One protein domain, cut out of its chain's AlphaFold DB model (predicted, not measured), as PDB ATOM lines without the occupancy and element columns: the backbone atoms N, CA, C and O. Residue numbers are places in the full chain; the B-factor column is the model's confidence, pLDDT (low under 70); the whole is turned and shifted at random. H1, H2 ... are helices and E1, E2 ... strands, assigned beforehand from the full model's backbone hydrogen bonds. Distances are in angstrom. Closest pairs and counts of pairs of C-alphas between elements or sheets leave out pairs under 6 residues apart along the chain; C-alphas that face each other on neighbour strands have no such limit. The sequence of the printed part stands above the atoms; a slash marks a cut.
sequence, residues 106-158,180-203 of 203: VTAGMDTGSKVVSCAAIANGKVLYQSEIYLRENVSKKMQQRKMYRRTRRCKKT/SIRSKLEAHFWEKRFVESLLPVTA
ATOM      1  N   VAL A 106     -25.244 -24.304  41.138       94.44
ATOM      2  CA  VAL A 106     -25.242 -22.882  40.777       94.44
ATOM      3  C   VAL A 106     -26.684 -22.449  40.551       94.44
ATOM      4  O   VAL A 106     -27.391 -23.073  39.755       94.44
ATOM      5  N   THR A 107     -27.089 -21.382  41.239       94.62
ATOM      6  CA  THR A 107     -28.382 -20.715  41.033       94.62
ATOM      7  C   THR A 107     -28.157 -19.466  40.195       94.62
ATOM      8  O   THR A 107     -27.318 -18.633  40.555       94.62
ATOM      9  N   ALA A 108     -28.873 -19.335  39.080       93.75
ATOM     10  CA  ALA A 108     -28.792 -18.163  38.215       93.75
ATOM     11  C   ALA A 108     -30.103 -17.366  38.242       93.75
ATOM     12  O   ALA A 108     -31.174 -17.881  37.938       93.75
ATOM     13  N   GLY A 109     -30.008 -16.081  38.575       93.50
ATOM     14  CA  GLY A 109     -31.108 -15.127  38.512       93.50
ATOM     15  C   GLY A 109     -30.958 -14.205  37.307       93.50
ATOM     16  O   GLY A 109     -29.856 -13.757  36.992       93.50
ATOM     17  N   MET A 110     -32.067 -13.899  36.639       93.31
ATOM     18  CA  MET A 110     -32.124 -12.869  35.602       93.31
ATOM     19  C   MET A 110     -33.244 -11.894  35.947       93.31
ATOM     20  O   MET A 110     -34.408 -12.293  35.994       93.31
ATOM     21  N   ASP A 111     -32.897 -10.630  36.158       92.94
ATOM     22  CA  ASP A 111     -33.868  -9.560  36.344       92.94
ATOM     23  C   ASP A 111     -34.109  -8.838  35.015       92.94
ATOM     24  O   ASP A 111     -33.198  -8.508  34.248       92.94
ATOM     25  N   THR A 112     -35.387  -8.662  34.694       89.25
ATOM     26  CA  THR A 112     -35.831  -8.176  33.391       89.25
ATOM     27  C   THR A 112     -36.362  -6.763  33.518       89.25
ATOM     28  O   THR A 112     -37.551  -6.528  33.733       89.25
ATOM     29  N   GLY A 113     -35.478  -5.802  33.277       88.44
ATOM     30  CA  GLY A 113     -35.867  -4.423  33.055       88.44
ATOM     31  C   GLY A 113     -36.380  -4.168  31.635       88.44
ATOM     32  O   GLY A 113     -36.224  -4.940  30.685       88.44
ATOM     33  N   SER A 114     -37.006  -3.004  31.466       86.44
ATOM     34  CA  SER A 114     -37.553  -2.579  30.172       86.44
ATOM     35  C   SER A 114     -36.472  -2.291  29.118       86.44
ATOM     36  O   SER A 114     -36.727  -2.492  27.919       86.44
ATOM     37  N   LYS A 115     -35.301  -1.834  29.582       90.00
ATOM     38  CA  LYS A 115     -34.127  -1.410  28.802       90.00
ATOM     39  C   LYS A 115     -32.880  -2.224  29.110       90.00
ATOM     40  O   LYS A 115     -32.089  -2.463  28.208       90.00
ATOM     41  N   VAL A 116     -32.707  -2.612  30.367       92.44
ATOM     42  CA  VAL A 116     -31.536  -3.336  30.855       92.44
ATOM     43  C   VAL A 116     -32.005  -4.676  31.390       92.44
ATOM     44  O   VAL A 116     -33.053  -4.749  32.025       92.44
ATOM     45  N   VAL A 117     -31.255  -5.725  31.094       92.12
ATOM     46  CA  VAL A 117     -31.418  -7.052  31.686       92.12
ATOM     47  C   VAL A 117     -30.173  -7.315  32.495       92.12
ATOM     48  O   VAL A 117     -29.079  -7.224  31.940       92.12
ATOM     49  N   SER A 118     -30.329  -7.626  33.772       92.75
ATOM     50  CA  SER A 118     -29.213  -8.032  34.612       92.75
ATOM     51  C   SER A 118     -29.275  -9.533  34.855       92.75
ATOM     52  O   SER A 118     -30.351 -10.131  34.941       92.75
ATOM     53  N   CYS A 119     -28.112 -10.166  34.925       92.62
ATOM     54  CA  CYS A 119     -28.001 -11.567  35.286       92.62
ATOM     55  C   CYS A 119     -26.925 -11.744  36.350       92.62
ATOM     56  O   CYS A 119     -25.867 -11.120  36.294       92.62
ATOM     57  N   ALA A 120     -27.206 -12.605  37.322       92.75
ATOM     58  CA  ALA A 120     -26.276 -12.973  38.372       92.75
ATOM     59  C   ALA A 120     -26.305 -14.487  38.581       92.75
ATOM     60  O   ALA A 120     -27.374 -15.096  38.608       92.75
ATOM     61  N   ALA A 121     -25.136 -15.098  38.756       93.12
ATOM     62  CA  ALA A 121     -25.018 -16.510  39.105       93.12
ATOM     63  C   ALA A 121     -24.243 -16.667  40.413       93.12
ATOM     64  O   ALA A 121     -23.145 -16.126  40.563       93.12
ATOM     65  N   ILE A 122     -24.815 -17.426  41.347       92.12
ATOM     66  CA  ILE A 122     -24.317 -17.578  42.714       92.12
ATOM     67  C   ILE A 122     -24.100 -19.062  43.013       92.12
ATOM     68  O   ILE A 122     -24.922 -19.912  42.664       92.12
ATOM     69  N   ALA A 123     -22.994 -19.369  43.687       91.88
ATOM     70  CA  ALA A 123     -22.709 -20.686  44.246       91.88
ATOM     71  C   ALA A 123     -22.098 -20.534  45.642       91.88
ATOM     72  O   ALA A 123     -21.190 -19.726  45.832       91.88
ATOM     73  N   ASN A 124     -22.574 -21.310  46.623       89.50
ATOM     74  CA  ASN A 124     -22.078 -21.289  48.010       89.50
ATOM     75  C   ASN A 124     -21.955 -19.874  48.616       89.50
ATOM     76  O   ASN A 124     -20.954 -19.549  49.251       89.50
ATOM     77  N   GLY A 125     -22.943 -19.010  48.359       86.38
ATOM     78  CA  GLY A 125     -22.954 -17.626  48.850       86.38
ATOM     79  C   GLY A 125     -21.969 -16.678  48.154       86.38
ATOM     80  O   GLY A 125     -21.869 -15.524  48.551       86.38
ATOM     81  N   LYS A 126     -21.257 -17.131  47.112       88.81
ATOM     82  CA  LYS A 126     -20.330 -16.312  46.321       88.81
ATOM     83  C   LYS A 126     -20.877 -16.058  44.928       88.81
ATOM     84  O   LYS A 126     -21.387 -16.973  44.276       88.81
ATOM     85  N   VAL A 127     -20.727 -14.826  44.455       89.38
ATOM     86  CA  VAL A 127     -21.136 -14.451  43.104       89.38
ATOM     87  C   VAL A 127     -20.049 -14.863  42.114       89.38
ATOM     88  O   VAL A 127     -18.897 -14.463  42.241       89.38
ATOM     89  N   LEU A 128     -20.405 -15.699  41.140       91.06
ATOM     90  CA  LEU A 128     -19.480 -16.206  40.120       91.06
ATOM     91  C   LEU A 128     -19.522 -15.384  38.833       91.06
ATOM     92  O   LEU A 128     -18.536 -15.323  38.100       91.06
ATOM     93  N   TYR A 129     -20.685 -14.820  38.523       91.25
ATOM     94  CA  TYR A 129     -20.935 -14.090  37.289       91.25
ATOM     95  C   TYR A 129     -21.962 -12.996  37.541       91.25
ATOM     96  O   TYR A 129     -22.958 -13.239  38.221       91.25
ATOM     97  N   GLN A 130     -21.709 -11.822  36.970       91.44
ATOM     98  CA  GLN A 130     -22.632 -10.696  36.934       91.44
ATOM     99  C   GLN A 130     -22.559 -10.062  35.548       91.44
ATOM    100  O   GLN A 130     -21.469  -9.905  34.989       91.44
ATOM    101  N   SER A 131     -23.709  -9.711  34.990       89.88
ATOM    102  CA  SER A 131     -23.797  -9.003  33.721       89.88
ATOM    103  C   SER A 131     -24.963  -8.035  33.705       89.88
ATOM    104  O   SER A 131     -26.003  -8.261  34.322       89.88
ATOM    105  N   GLU A 132     -24.783  -6.968  32.935       92.00
ATOM    106  CA  GLU A 132     -25.843  -6.050  32.550       92.00
ATOM    107  C   GLU A 132     -25.856  -5.924  31.030       92.00
ATOM    108  O   GLU A 132     -24.834  -5.671  30.388       92.00
ATOM    109  N   ILE A 133     -27.028  -6.112  30.433       91.25
ATOM    110  CA  ILE A 133     -27.218  -6.108  28.987       91.25
ATOM    111  C   ILE A 133     -28.206  -5.028  28.616       91.25
ATOM    112  O   ILE A 133     -29.364  -5.032  29.035       91.25
ATOM    113  N   TYR A 134     -27.776  -4.161  27.710       92.81
ATOM    114  CA  TYR A 134     -28.627  -3.138  27.133       92.81
ATOM    115  C   TYR A 134     -29.443  -3.703  25.967       92.81
ATOM    116  O   TYR A 134     -28.920  -4.123  24.928       92.81
ATOM    117  N   LEU A 135     -30.763  -3.690  26.125       91.06
ATOM    118  CA  LEU A 135     -31.716  -4.124  25.116       91.06
ATOM    119  C   LEU A 135     -31.849  -3.105  23.984       91.06
ATOM    120  O   LEU A 135     -31.720  -1.889  24.123       91.06
ATOM    121  N   ARG A 136     -32.203  -3.621  22.810       89.56
ATOM    122  CA  ARG A 136     -32.374  -2.823  21.601       89.56
ATOM    123  C   ARG A 136     -33.711  -2.069  21.591       89.56
ATOM    124  O   ARG A 136     -34.762  -2.652  21.336       89.56
ATOM    125  N   GLU A 137     -33.670  -0.742  21.705       90.62
ATOM    126  CA  GLU A 137     -34.889   0.093  21.749       90.62
ATOM    127  C   GLU A 137     -35.369   0.613  20.381       90.62
ATOM    128  O   GLU A 137     -36.559   0.815  20.131       90.62
ATOM    129  N   ASN A 138     -34.453   0.804  19.430       92.12
ATOM    130  CA  ASN A 138     -34.743   1.495  18.166       92.12
ATOM    131  C   ASN A 138     -35.607   0.690  17.165       92.12
ATOM    132  O   ASN A 138     -35.832   1.143  16.037       92.12
ATOM    133  N   VAL A 139     -36.086  -0.503  17.534       92.56
ATOM    134  CA  VAL A 139     -36.895  -1.371  16.665       92.56
ATOM    135  C   VAL A 139     -38.200  -0.681  16.271       92.56
ATOM    136  O   VAL A 139     -38.542  -0.660  15.087       92.56
ATOM    137  N   SER A 140     -38.896  -0.064  17.230       91.44
ATOM    138  CA  SER A 140     -40.163   0.631  16.969       91.44
ATOM    139  C   SER A 140     -39.967   1.797  15.992       91.44
ATOM    140  O   SER A 140     -40.610   1.843  14.938       91.44
ATOM    141  N   LYS A 141     -38.971   2.657  16.257       94.56
ATOM    142  CA  LYS A 141     -38.600   3.788  15.391       94.56
ATOM    143  C   LYS A 141     -38.272   3.334  13.966       94.56
ATOM    144  O   LYS A 141     -38.812   3.874  13.000       94.56
ATOM    145  N   LYS A 142     -37.474   2.269  13.805       95.19
ATOM    146  CA  LYS A 142     -37.161   1.695  12.481       95.19
ATOM    147  C   LYS A 142     -38.406   1.142  11.775       95.19
ATOM    148  O   LYS A 142     -38.535   1.272  10.557       95.19
ATOM    149  N   MET A 143     -39.352   0.545  12.500       93.50
ATOM    150  CA  MET A 143     -40.604   0.048  11.917       93.50
ATOM    151  C   MET A 143     -41.531   1.181  11.460       93.50
ATOM    152  O   MET A 143     -42.113   1.086  10.371       93.50
ATOM    153  N   GLN A 144     -41.617   2.267  12.231       94.62
ATOM    154  CA  GLN A 144     -42.334   3.488  11.854       94.62
ATOM    155  C   GLN A 144     -41.705   4.142  10.619       94.62
ATOM    156  O   GLN A 144     -42.409   4.417   9.646       94.62
ATOM    157  N   GLN A 145     -40.380   4.274  10.585       96.62
ATOM    158  CA  GLN A 145     -39.647   4.813   9.439       96.62
ATOM    159  C   GLN A 145     -39.878   3.978   8.168       96.62
ATOM    160  O   GLN A 145     -40.202   4.513   7.107       96.62
ATOM    161  N   ARG A 146     -39.847   2.640   8.270       93.06
ATOM    162  CA  ARG A 146     -40.207   1.743   7.153       93.06
ATOM    163  C   ARG A 146     -41.655   1.939   6.697       93.06
ATOM    164  O   ARG A 146     -41.929   1.882   5.498       93.06
ATOM    165  N   LYS A 147     -42.602   2.151   7.622       91.25
ATOM    166  CA  LYS A 147     -44.008   2.460   7.295       91.25
ATOM    167  C   LYS A 147     -44.111   3.789   6.544       91.25
ATOM    168  O   LYS A 147     -44.778   3.818   5.509       91.25
ATOM    169  N   MET A 148     -43.418   4.823   7.019       95.31
ATOM    170  CA  MET A 148     -43.350   6.146   6.403       95.31
ATOM    171  C   MET A 148     -42.793   6.067   4.980       95.31
ATOM    172  O   MET A 148     -43.488   6.451   4.046       95.31
ATOM    173  N   TYR A 149     -41.625   5.456   4.768       93.50
ATOM    174  CA  TYR A 149     -41.033   5.329   3.429       93.50
ATOM    175  C   TYR A 149     -41.925   4.572   2.443       93.50
ATOM    176  O   TYR A 149     -42.042   4.965   1.281       93.50
ATOM    177  N   ARG A 150     -42.627   3.522   2.894       89.56
ATOM    178  CA  ARG A 150     -43.622   2.837   2.052       89.56
ATOM    179  C   ARG A 150     -44.795   3.746   1.680       89.56
ATOM    180  O   ARG A 150     -45.303   3.615   0.570       89.56
ATOM    181  N   ARG A 151     -45.249   4.619   2.587       88.56
ATOM    182  CA  ARG A 151     -46.312   5.602   2.317       88.56
ATOM    183  C   ARG A 151     -45.823   6.650   1.322       88.56
ATOM    184  O   ARG A 151     -46.448   6.808   0.283       88.56
ATOM    185  N   THR A 152     -44.672   7.267   1.581       92.00
ATOM    186  CA  THR A 152     -44.088   8.308   0.726       92.00
ATOM    187  C   THR A 152     -43.853   7.817  -0.696       92.00
ATOM    188  O   THR A 152     -44.220   8.504  -1.643       92.00
ATOM    189  N   ARG A 153     -43.311   6.604  -0.873       89.56
ATOM    190  CA  ARG A 153     -43.139   6.010  -2.206       89.56
ATOM    191  C   ARG A 153     -44.473   5.865  -2.942       89.56
ATOM    192  O   ARG A 153     -44.536   6.199  -4.119       89.56
ATOM    193  N   ARG A 154     -45.520   5.392  -2.253       87.25
ATOM    194  CA  ARG A 154     -46.853   5.228  -2.852       87.25
ATOM    195  C   ARG A 154     -47.435   6.562  -3.313       87.25
ATOM    196  O   ARG A 154     -47.878   6.664  -4.446       87.25
ATOM    197  N   CYS A 155     -47.361   7.584  -2.462       86.12
ATOM    198  CA  CYS A 155     -47.891   8.908  -2.780       86.12
ATOM    199  C   CYS A 155     -47.090   9.615  -3.888       86.12
ATOM    200  O   CYS A 155     -47.683  10.203  -4.780       86.12
ATOM    201  N   LYS A 156     -45.750   9.558  -3.850       88.06
ATOM    202  CA  LYS A 156     -44.896  10.360  -4.745       88.06
ATOM    203  C   LYS A 156     -44.525   9.679  -6.065       88.06
ATOM    204  O   LYS A 156     -44.255  10.374  -7.036       88.06
ATOM    205  N   LYS A 157     -44.407   8.346  -6.098       85.31
ATOM    206  CA  LYS A 157     -43.793   7.619  -7.232       85.31
ATOM    207  C   LYS A 157     -44.734   6.657  -7.947       85.31
ATOM    208  O   LYS A 157     -44.372   6.156  -9.002       85.31
ATOM    209  N   THR A 158     -45.920   6.377  -7.408       81.81
ATOM    210  CA  THR A 158     -46.826   5.381  -7.995       81.81
ATOM    211  C   THR A 158     -48.228   5.949  -8.219       81.81
ATOM    212  O   THR A 158     -49.183   5.474  -7.615       81.81
ATOM    213  N   SER A 180     -40.501  -5.828  18.100       90.69
ATOM    214  CA  SER A 180     -39.971  -5.304  19.362       90.69
ATOM    215  C   SER A 180     -39.973  -6.368  20.458       90.69
ATOM    216  O   SER A 180     -38.931  -6.626  21.043       90.69
ATOM    217  N   ILE A 181     -41.119  -7.014  20.683       91.62
ATOM    218  CA  ILE A 181     -41.288  -8.068  21.694       91.62
ATOM    219  C   ILE A 181     -40.368  -9.245  21.382       91.62
ATOM    220  O   ILE A 181     -39.626  -9.690  22.251       91.62
ATOM    221  N   ARG A 182     -40.339  -9.686  20.119       92.56
ATOM    222  CA  ARG A 182     -39.440 -10.758  19.691       92.56
ATOM    223  C   ARG A 182     -37.978 -10.408  19.964       92.56
ATOM    224  O   ARG A 182     -37.254 -11.237  20.487       92.56
ATOM    225  N   SER A 183     -37.547  -9.187  19.645       92.00
ATOM    226  CA  SER A 183     -36.166  -8.761  19.898       92.00
ATOM    227  C   SER A 183     -35.799  -8.782  21.383       92.00
ATOM    228  O   SER A 183     -34.652  -9.083  21.690       92.00
ATOM    229  N   LYS A 184     -36.740  -8.457  22.281       90.94
ATOM    230  CA  LYS A 184     -36.521  -8.540  23.733       90.94
ATOM    231  C   LYS A 184     -36.433  -9.994  24.191       90.94
ATOM    232  O   LYS A 184     -35.459 -10.372  24.823       90.94
ATOM    233  N   LEU A 185     -37.396 -10.822  23.787       92.44
ATOM    234  CA  LEU A 185     -37.447 -12.241  24.147       92.44
ATOM    235  C   LEU A 185     -36.184 -13.007  23.718       92.44
ATOM    236  O   LEU A 185     -35.621 -13.762  24.501       92.44
ATOM    237  N   GLU A 186     -35.711 -12.788  22.490       92.69
ATOM    238  CA  GLU A 186     -34.488 -13.434  21.991       92.69
ATOM    239  C   GLU A 186     -33.244 -12.990  22.774       92.69
ATOM    240  O   GLU A 186     -32.361 -13.807  23.015       92.69
ATOM    241  N   ALA A 187     -33.187 -11.727  23.216       91.81
ATOM    242  CA  ALA A 187     -32.089 -11.237  24.046       91.81
ATOM    243  C   ALA A 187     -32.019 -11.982  25.389       91.81
ATOM    244  O   ALA A 187     -30.943 -12.439  25.766       91.81
ATOM    245  N   HIS A 188     -33.163 -12.205  26.044       91.50
ATOM    246  CA  HIS A 188     -33.236 -13.014  27.267       91.50
ATOM    247  C   HIS A 188     -32.771 -14.454  27.045       91.50
ATOM    248  O   HIS A 188     -31.996 -14.993  27.831       91.50
ATOM    249  N   PHE A 189     -33.212 -15.089  25.955       93.69
ATOM    250  CA  PHE A 189     -32.793 -16.458  25.659       93.69
ATOM    251  C   PHE A 189     -31.310 -16.569  25.327       93.69
ATOM    252  O   PHE A 189     -30.697 -17.582  25.666       93.69
ATOM    253  N   TRP A 190     -30.725 -15.576  24.658       92.81
ATOM    254  CA  TRP A 190     -29.285 -15.586  24.441       92.81
ATOM    255  C   TRP A 190     -28.513 -15.413  25.726       92.81
ATOM    256  O   TRP A 190     -27.544 -16.144  25.889       92.81
ATOM    257  N   GLU A 191     -28.945 -14.533  26.627       92.31
ATOM    258  CA  GLU A 191     -28.243 -14.383  27.897       92.31
ATOM    259  C   GLU A 191     -28.318 -15.657  28.727       92.31
ATOM    260  O   GLU A 191     -27.292 -16.180  29.152       92.31
ATOM    261  N   LYS A 192     -29.512 -16.244  28.846       92.81
ATOM    262  CA  LYS A 192     -29.685 -17.537  29.509       92.81
ATOM    263  C   LYS A 192     -28.721 -18.589  28.949       92.81
ATOM    264  O   LYS A 192     -27.964 -19.209  29.690       92.81
ATOM    265  N   ARG A 193     -28.700 -18.750  27.620       93.88
ATOM    266  CA  ARG A 193     -27.805 -19.699  26.937       93.88
ATOM    267  C   ARG A 193     -26.332 -19.353  27.117       93.88
ATOM    268  O   ARG A 193     -25.486 -20.243  27.075       93.88
ATOM    269  N   PHE A 194     -26.008 -18.073  27.243       92.62
ATOM    270  CA  PHE A 194     -24.649 -17.611  27.456       92.62
ATOM    271  C   PHE A 194     -24.155 -18.030  28.838       92.62
ATOM    272  O   PHE A 194     -23.108 -18.673  28.925       92.62
ATOM    273  N   VAL A 195     -24.946 -17.787  29.881       92.62
ATOM    274  CA  VAL A 195     -24.640 -18.204  31.257       92.62
ATOM    275  C   VAL A 195     -24.547 -19.726  31.367       92.62
ATOM    276  O   VAL A 195     -23.549 -20.236  31.874       92.62
ATOM    277  N   GLU A 196     -25.496 -20.464  30.786       93.44
ATOM    278  CA  GLU A 196     -25.462 -21.937  30.719       93.44
ATOM    279  C   GLU A 196     -24.235 -22.478  29.962       93.44
ATOM    280  O   GLU A 196     -23.801 -23.606  30.188       93.44
ATOM    281  N   SER A 197     -23.649 -21.693  29.051       92.50
ATOM    282  CA  SER A 197     -22.427 -22.089  28.342       92.50
ATOM    283  C   SER A 197     -21.154 -21.917  29.174       92.50
ATOM    284  O   SER A 197     -20.126 -22.513  28.843       92.50
ATOM    285  N   LEU A 198     -21.213 -21.101  30.230       92.12
ATOM    286  CA  LEU A 198     -20.079 -20.750  31.081       92.12
ATOM    287  C   LEU A 198     -20.097 -21.499  32.412       92.12
ATOM    288  O   LEU A 198     -19.037 -21.907  32.884       92.12
ATOM    289  N   LEU A 199     -21.278 -21.682  33.003       92.88
ATOM    290  CA  LEU A 199     -21.459 -22.235  34.342       92.88
ATOM    291  C   LEU A 199     -22.415 -23.437  34.339       92.88
ATOM    292  O   LEU A 199     -23.377 -23.457  33.568       92.88
ATOM    293  N   PRO A 200     -22.188 -24.432  35.215       92.75
ATOM    294  CA  PRO A 200     -23.101 -25.553  35.406       92.75
ATOM    295  C   PRO A 200     -24.330 -25.120  36.230       92.75
ATOM    296  O   PRO A 200     -24.441 -25.424  37.416       92.75
ATOM    297  N   VAL A 201     -25.244 -24.376  35.602       92.69
ATOM    298  CA  VAL A 201     -26.496 -23.914  36.227       92.69
ATOM    299  C   VAL A 201     -27.412 -25.104  36.500       92.69
ATOM    300  O   VAL A 201     -27.643 -25.931  35.618       92.69
ATOM    301  N   THR A 202     -27.909 -25.199  37.733       88.25
ATOM    302  CA  THR A 202     -28.828 -26.266  38.166       88.25
ATOM    303  C   THR A 202     -30.239 -25.735  38.421       88.25
ATOM    304  O   THR A 202     -31.201 -26.457  38.167       88.25
ATOM    305  N   ALA A 203     -30.357 -24.485  38.885       68.25
ATOM    306  CA  ALA A 203     -31.612 -23.803  39.197       68.25
ATOM    307  C   ALA A 203     -31.634 -22.387  38.608       68.25
ATOM    308  O   ALA A 203     -30.574 -21.712  38.652       68.25
TER     309      ALA A 203
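AT A GLANCE: This is residues 106 to 158 and 180 to 203 of the 203 residues of the protein "HNH endonuclease" of Methanosarcina sp. WH1 (UniProt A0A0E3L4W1). A small meander sheet, E1 E2 E3, has helix H2 over one face and the other face bare, while H1 leads away from the far end of E3 as a long arm. Residues 144 to 158 stick out free, and this arm adds to the length of an extended whole with a radius of gyration of the C-alphas of 19.0 A and spans of 66 by 18 by 14 A. The printed part has 77 residues with three named strands, then two named helices; the class is mixed, and the sheet's order is E1, E2, E3, antiparallel.

HOW THE PARTS SIT: E1, residues 107 to 112, forms a hairpin with E2, residues 116 to 123; N 109 and O 120 are 2.8 A apart, within hydrogen-bond range. E2 forms a second hairpin with E3, residues 126 to 134, where N 119 and O 131 are 2.9 A apart, within hydrogen-bond range. This is a meander, each strand the antiparallel neighbour of the one before. H1, residues 139 to 157, is not on the sheet. H2, residues 180 to 198, is on it, making two layers, helix and sheet, at a height over the sheet of 9.7 A. It runs along the strands, at 23 degrees to E2 on the local plane; its closest C-alpha pair with E2 is Val 117 and His 188, 7.6 A. H1 and H2 are close but not clearly touching, at a steep tilt of 39 degrees, opposite ways; their closest C-alphas, of Val 139 and Ser 180, are 5.7 A apart. In H1 and H2 every O i to N i+4 pair is within hydrogen-bond range.

IN THESE COORDINATES: E1 spans 16.5 A from C-alpha 107 at (-28.382, -20.715, 41.033), E2 23.6 A and E3 24.7 A. H1 spans 26.4 A, and H2 27.8 A to C-alpha 198 at (-20.079, -20.750, 31.081).

THE WHOLE: The two C-alphas farthest apart, of Asn 124 and Thr 158, are 66.8 A apart. Residues 159 to 179 are not printed; C-alphas 158 and 180 are 30.2 A apart across the cut. The links printed whole are tight. Residue 203, the chain's last, has pLDDT under 70; the printed part's mean is 91.2.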